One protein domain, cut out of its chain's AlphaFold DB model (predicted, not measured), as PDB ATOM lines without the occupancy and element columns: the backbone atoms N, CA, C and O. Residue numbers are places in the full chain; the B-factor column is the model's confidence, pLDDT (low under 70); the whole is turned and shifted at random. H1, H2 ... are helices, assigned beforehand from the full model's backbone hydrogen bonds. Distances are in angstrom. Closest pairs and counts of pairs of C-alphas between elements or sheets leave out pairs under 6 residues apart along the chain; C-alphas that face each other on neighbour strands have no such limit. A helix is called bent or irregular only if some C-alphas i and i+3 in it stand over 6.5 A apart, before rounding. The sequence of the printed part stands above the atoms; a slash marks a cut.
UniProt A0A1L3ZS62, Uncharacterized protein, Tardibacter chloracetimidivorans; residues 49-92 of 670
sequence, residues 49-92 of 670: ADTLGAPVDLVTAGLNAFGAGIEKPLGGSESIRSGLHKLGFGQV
ATOM      1  N   ALA A  49     -15.387   6.106  -2.412       69.44
ATOM      2  CA  ALA A  49     -16.408   5.928  -3.444       69.44
ATOM      3  C   ALA A  49     -15.876   5.110  -4.632       69.44
ATOM      4  O   ALA A  49     -16.544   4.174  -5.063       69.44
ATOM      5  N   ASP A  50     -14.652   5.399  -5.077       73.12
ATOM      6  CA  ASP A  50     -14.007   4.684  -6.181       73.12
ATOM      7  C   ASP A  50     -13.654   3.241  -5.803       73.12
ATOM      8  O   ASP A  50     -13.825   2.322  -6.599       73.12
ATOM      9  N   THR A  51     -13.212   2.995  -4.566       60.91
ATOM     10  CA  THR A  51     -12.845   1.638  -4.125       60.91
ATOM     11  C   THR A  51     -14.072   0.750  -3.916       60.91
ATOM     12  O   THR A  51     -14.049  -0.431  -4.265       60.91
ATOM     13  N   LEU A  52     -15.143   1.298  -3.337       62.41
ATOM     14  CA  LEU A  52     -16.365   0.540  -3.065       62.41
ATOM     15  C   LEU A  52     -17.236   0.372  -4.315       62.41
ATOM     16  O   LEU A  52     -17.907  -0.650  -4.445       62.41
ATOM     17  N   GLY A  53     -17.210   1.344  -5.231       72.56
ATOM     18  CA  GLY A  53     -17.968   1.311  -6.477       72.56
ATOM     19  C   GLY A  53     -17.277   0.575  -7.629       72.56
ATOM     20  O   GLY A  53     -17.970   0.073  -8.515       72.56
ATOM     21  N   ALA A  54     -15.944   0.422  -7.602       85.19
ATOM     22  CA  ALA A  54     -15.175  -0.217  -8.676       85.19
ATOM     23  C   ALA A  54     -15.657  -1.627  -9.071       85.19
ATOM     24  O   ALA A  54     -15.732  -1.898 -10.271       85.19
ATOM     25  N   PRO A  55     -16.025  -2.537  -8.145       59.25
ATOM     26  CA  PRO A  55     -16.544  -3.846  -8.538       59.25
ATOM     27  C   PRO A  55     -17.856  -3.745  -9.329       59.25
ATOM     28  O   PRO A  55     -18.061  -4.485 -10.289       59.25
ATOM     29  N   VAL A  56     -18.730  -2.809  -8.951       73.06
ATOM     30  CA  VAL A  56     -20.039  -2.606  -9.588       73.06
ATOM     31  C   VAL A  56     -19.878  -1.931 -10.949       73.06
ATOM     32  O   VAL A  56     -20.538  -2.325 -11.914       73.06
ATOM     33  N   ASP A  57     -18.953  -0.978 -11.063       76.12
ATOM     34  CA  ASP A  57     -18.633  -0.319 -12.330       76.12
ATOM     35  C   ASP A  57     -17.973  -1.286 -13.319       76.12
ATOM     36  O   ASP A  57     -18.304  -1.265 -14.500       76.12
ATOM     37  N   LEU A  58     -17.111  -2.194 -12.846       60.91
ATOM     38  CA  LEU A  58     -16.482  -3.219 -13.683       60.91
ATOM     39  C   LEU A  58     -17.518  -4.196 -14.260       60.91
ATOM     40  O   LEU A  58     -17.495  -4.500 -15.453       60.91
ATOM     41  N   VAL A  59     -18.451  -4.664 -13.427       61.16
ATOM     42  CA  VAL A  59     -19.544  -5.546 -13.870       61.16
ATOM     43  C   VAL A  59     -20.459  -4.813 -14.850       61.16
ATOM     44  O   VAL A  59     -20.853  -5.380 -15.867       61.16
ATOM     45  N   THR A  60     -20.746  -3.536 -14.595       76.56
ATOM     46  CA  THR A  60     -21.605  -2.720 -15.463       76.56
ATOM     47  C   THR A  60     -20.936  -2.400 -16.798       76.56
ATOM     48  O   THR A  60     -21.582  -2.503 -17.838       76.56
ATOM     49  N   ALA A  61     -19.636  -2.097 -16.807       70.06
ATOM     50  CA  ALA A  61     -18.851  -1.930 -18.028       70.06
ATOM     51  C   ALA A  61     -18.821  -3.226 -18.854       70.06
ATOM     52  O   ALA A  61     -18.992  -3.181 -20.072       70.06
ATOM     53  N   GLY A  62     -18.695  -4.381 -18.189       69.88
ATOM     54  CA  GLY A  62     -18.828  -5.690 -18.822       69.88
ATOM     55  C   GLY A  62     -20.196  -5.877 -19.478       69.88
ATOM     56  O   GLY A  62     -20.269  -6.180 -20.663       69.88
ATOM     57  N   LEU A  63     -21.287  -5.632 -18.749       61.44
ATOM     58  CA  LEU A  63     -22.652  -5.775 -19.268       61.44
ATOM     59  C   LEU A  63     -22.970  -4.775 -20.396       61.44
ATOM     60  O   LEU A  63     -23.633  -5.135 -21.369       61.44
ATOM     61  N   ASN A  64     -22.455  -3.548 -20.325       67.38
ATOM     62  CA  ASN A  64     -22.618  -2.542 -21.377       67.38
ATOM     63  C   ASN A  64     -21.848  -2.879 -22.651       67.38
ATOM     64  O   ASN A  64     -22.361  -2.633 -23.740       67.38
ATOM     65  N   ALA A  65     -20.674  -3.506 -22.539       65.81
ATOM     66  CA  ALA A  65     -19.961  -4.044 -23.696       65.81
ATOM     67  C   ALA A  65     -20.764  -5.148 -24.420       65.81
ATOM     68  O   ALA A  65     -20.554  -5.375 -25.609       65.81
ATOM     69  N   PHE A  66     -21.727  -5.778 -23.734       62.19
ATOM     70  CA  PHE A  66     -22.700  -6.720 -24.302       62.19
ATOM     71  C   PHE A  66     -24.073  -6.090 -24.615       62.19
ATOM     72  O   PHE A  66     -25.036  -6.811 -24.860       62.19
ATOM     73  N   GLY A  67     -24.177  -4.756 -24.645       77.06
ATOM     74  CA  GLY A  67     -25.377  -4.039 -25.090       77.06
ATOM     75  C   GLY A  67     -26.457  -3.822 -24.025       77.06
ATOM     76  O   GLY A  67     -27.570  -3.442 -24.375       77.06
ATOM     77  N   ALA A  68     -26.159  -4.025 -22.737       80.62
ATOM     78  CA  ALA A  68     -27.147  -3.870 -21.662       80.62
ATOM     79  C   ALA A  68     -27.602  -2.414 -21.404       80.62
ATOM     80  O   ALA A  68     -28.610  -2.214 -20.731       80.62
ATOM     81  N   GLY A  69     -26.891  -1.403 -21.924       89.50
ATOM     82  CA  GLY A  69     -27.322   0.004 -21.891       89.50
ATOM     83  C   GLY A  69     -27.507   0.614 -20.491       89.50
ATOM     84  O   GLY A  69     -28.307   1.528 -20.315       89.50
ATOM     85  N   ILE A  70     -26.803   0.113 -19.477       84.88
ATOM     86  CA  ILE A  70     -26.904   0.540 -18.078       84.88
ATOM     87  C   ILE A  70     -26.043   1.791 -17.857       84.88
ATOM     88  O   ILE A  70     -24.833   1.705 -17.668       84.88
ATOM     89  N   GLU A  71     -26.657   2.971 -17.849       81.56
ATOM     90  CA  GLU A  71     -25.912   4.238 -17.762       81.56
ATOM     91  C   GLU A  71     -25.387   4.569 -16.352       81.56
ATOM     92  O   GLU A  71     -24.338   5.199 -16.225       81.56
ATOM     93  N   LYS A  72     -26.098   4.179 -15.281       89.00
ATOM     94  CA  LYS A  72     -25.725   4.486 -13.883       89.00
ATOM     95  C   LYS A  72     -26.131   3.349 -12.937       89.00
ATOM     96  O   LYS A  72     -27.278   3.327 -12.486       89.00
ATOM     97  N   PRO A  73     -25.234   2.401 -12.620       85.00
ATOM     98  CA  PRO A  73     -25.585   1.284 -11.754       85.00
ATOM     99  C   PRO A  73     -25.772   1.750 -10.302       85.00
ATOM    100  O   PRO A  73     -24.978   2.529  -9.768       85.00
ATOM    101  N   LEU A  74     -26.827   1.259  -9.645       80.69
ATOM    102  CA  LEU A  74     -27.041   1.451  -8.208       80.69
ATOM    103  C   LEU A  74     -25.899   0.771  -7.439       80.69
ATOM    104  O   LEU A  74     -25.740  -0.443  -7.512       80.69
ATOM    105  N   GLY A  75     -25.100   1.559  -6.719       82.56
ATOM    106  CA  GLY A  75     -23.905   1.090  -6.010       82.56
ATOM    107  C   GLY A  75     -22.588   1.253  -6.781       82.56
ATOM    108  O   GLY A  75     -21.543   0.946  -6.221       82.56
ATOM    109  N   GLY A  76     -22.607   1.759  -8.021       89.88
ATOM    110  CA  GLY A  76     -21.388   2.164  -8.738       89.88
ATOM    111  C   GLY A  76     -20.751   3.419  -8.148       89.88
ATOM    112  O   GLY A  76     -21.414   4.159  -7.405       89.88
ATOM    113  N   SER A  77     -19.493   3.700  -8.499       87.00
ATOM    114  CA  SER A  77     -18.714   4.793  -7.890       87.00
ATOM    115  C   SER A  77     -19.412   6.139  -8.078       87.00
ATOM    116  O   SER A  77     -19.464   6.948  -7.156       87.00
ATOM    117  N   GLU A  78     -20.065   6.342  -9.226       86.81
ATOM    118  CA  GLU A  78     -20.820   7.563  -9.526       86.81
ATOM    119  C   GLU A  78     -22.091   7.713  -8.669       86.81
ATOM    120  O   GLU A  78     -22.436   8.813  -8.237       86.81
ATOM    121  N   SER A  79     -22.776   6.608  -8.355       84.88
ATOM    122  CA  SER A  79     -23.958   6.631  -7.480       84.88
ATOM    123  C   SER A  79     -23.584   6.938  -6.024       84.88
ATOM    124  O   SER A  79     -24.269   7.717  -5.356       84.88
ATOM    125  N   ILE A  80     -22.451   6.398  -5.560       78.31
ATOM    126  CA  ILE A  80     -21.912   6.627  -4.215       78.31
ATOM    127  C   ILE A  80     -21.392   8.063  -4.104       78.31
ATOM    128  O   ILE A  80     -21.718   8.761  -3.144       78.31
ATOM    129  N   ARG A  81     -20.662   8.546  -5.117       87.12
ATOM    130  CA  ARG A  81     -20.162   9.925  -5.197       87.12
ATOM    131  C   ARG A  81     -21.304  10.938  -5.211       87.12
ATOM    132  O   ARG A  81     -21.291  11.887  -4.433       87.12
ATOM    133  N   SER A  82     -22.343  10.692  -6.009       83.69
ATOM    134  CA  SER A  82     -23.560  11.515  -6.031       83.69
ATOM    135  C   SER A  82     -24.266  11.546  -4.667       83.69
ATOM    136  O   SER A  82     -24.711  12.607  -4.222       83.69
ATOM    137  N   GLY A  83     -24.314  10.414  -3.954       80.69
ATOM    138  CA  GLY A  83     -24.832  10.335  -2.585       80.69
ATOM    139  C   GLY A  83     -24.004  11.138  -1.577       80.69
ATOM    140  O   GLY A  83     -24.561  11.917  -0.803       80.69
ATOM    141  N   LEU A  84     -22.678  11.014  -1.622       80.19
ATOM    142  CA  LEU A  84     -21.758  11.755  -0.753       80.19
ATOM    143  C   LEU A  84     -21.818  13.269  -1.015       80.19
ATOM    144  O   LEU A  84     -21.891  14.053  -0.067       80.19
ATOM    145  N   HIS A  85     -21.905  13.675  -2.286       81.06
ATOM    146  CA  HIS A  85     -22.035  15.079  -2.686       81.06
ATOM    147  C   HIS A  85     -23.359  15.693  -2.222       81.06
ATOM    148  O   HIS A  85     -23.372  16.826  -1.741       81.06
ATOM    149  N   LYS A  86     -24.469  14.944  -2.294       82.25
ATOM    150  CA  LYS A  86     -25.767  15.383  -1.746       82.25
ATOM    151  C   LYS A  86     -25.735  15.580  -0.229       82.25
ATOM    152  O   LYS A  86     -26.477  16.409   0.284       82.25
ATOM    153  N   LEU A  87     -24.866  14.856   0.475       74.88
ATOM    154  CA  LEU A  87     -24.668  14.970   1.922       74.88
ATOM    155  C   LEU A  87     -23.623  16.033   2.315       74.88
ATOM    156  O   LEU A  87     -23.284  16.154   3.489       74.88
ATOM    157  N   GLY A  88     -23.116  16.819   1.357       72.44
ATOM    158  CA  GLY A  88     -22.142  17.886   1.612       72.44
ATOM    159  C   GLY A  88     -20.709  17.396   1.833       72.44
ATOM    160  O   GLY A  88     -19.838  18.185   2.199       72.44
ATOM    161  N   PHE A  89     -20.434  16.114   1.586       67.88
ATOM    162  CA  PHE A  89     -19.092  15.549   1.638       67.88
ATOM    163  C   PHE A  89     -18.493  15.532   0.223       67.88
ATOM    164  O   PHE A  89     -19.007  14.833  -0.643       67.88
ATOM    165  N   GLY A  90     -17.399  16.271  -0.019       60.56
ATOM    166  CA  GLY A  90     -16.557  16.062  -1.215       60.56
ATOM    167  C   GLY A  90     -16.467  17.179  -2.263       60.56
ATOM    168  O   GLY A  90     -15.886  16.947  -3.310       60.56
ATOM    169  N   GLN A  91     -16.953  18.403  -2.033       56.97
ATOM    170  CA  GLN A  91     -16.709  19.478  -3.013       56.97
ATOM    171  C   GLN A  91     -15.254  19.977  -2.963       56.97
ATOM    172  O   GLN A  91     -14.919  20.875  -2.186       56.97
ATOM    173  N   VAL A  92     -14.387  19.426  -3.815       54.59
ATOM    174  CA  VAL A  92     -13.076  20.011  -4.116       54.59
ATOM    175  C   VAL A  92     -13.242  20.961  -5.304       54.59
ATOM    176  O   VAL A  92     -13.674  20.559  -6.378       54.59
TER     177      VAL A  92
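What this domain is: This is residues 49 to 92 of the 670 residues of an uncharacterized protein of Tardibacter chloracetimidivorans (UniProt A0A1L3ZS62). Two helices, H1 and H2, meet near their beginnings at Gly 53 and Ser 77 and run from there in opposite ways, making a rod with one helix toward each end. Between them a long link folds back from the far end of H1 to its beginning, and residues 62 to 67 stick out at that far end. The printed part has 44 residues, with two named helices in the order H1, H2 and no named strand; the class is all helix. It is only just loose, close to compact, with a radius of gyration of the C-alphas of 11.5 A and spans of 36 by 17 by 16 A.

Where its parts are: H1, residues 49 to 65, is 22.9 A long and begins with C-alpha 49 at (-16.408, 5.928, -3.444). It is irregular, with C-alphas 52 and 55 7.0 A apart, and has a kink of 44 degrees near residue 56. C-alpha 65 is at (-19.961, -4.044, -23.696). H2, residues 77 to 86, is 14.1 A long and ends with C-alpha 86 at (-25.767, 15.383, -1.746).

How they stand to each other: H1 and H2 touch, with 13 pairs of C-alphas within 8 A. Their closest C-alphas, those of Gly 53 and Ser 77, are 3.8 A apart. Their lines stand at a steep tilt of 47 degrees, opposite ways, and their centres are 14.2 A apart. In H2 every O i to N i+4 pair is within hydrogen-bond range; in H1, 11 of 13 are. Residues 62 to 67, of which 62 to 65 belong to H1, stand free.

The domain as a whole: The two C-alphas farthest apart, those of Phe 66 and Gly 88, are 35.7 A apart. The printed part has no cut, and the link from H1 to H2, 11 residues, is long. The mean pLDDT of the printed part is 74.7; residues 62 to 66 and 89 to 92 are among the 15 under 70.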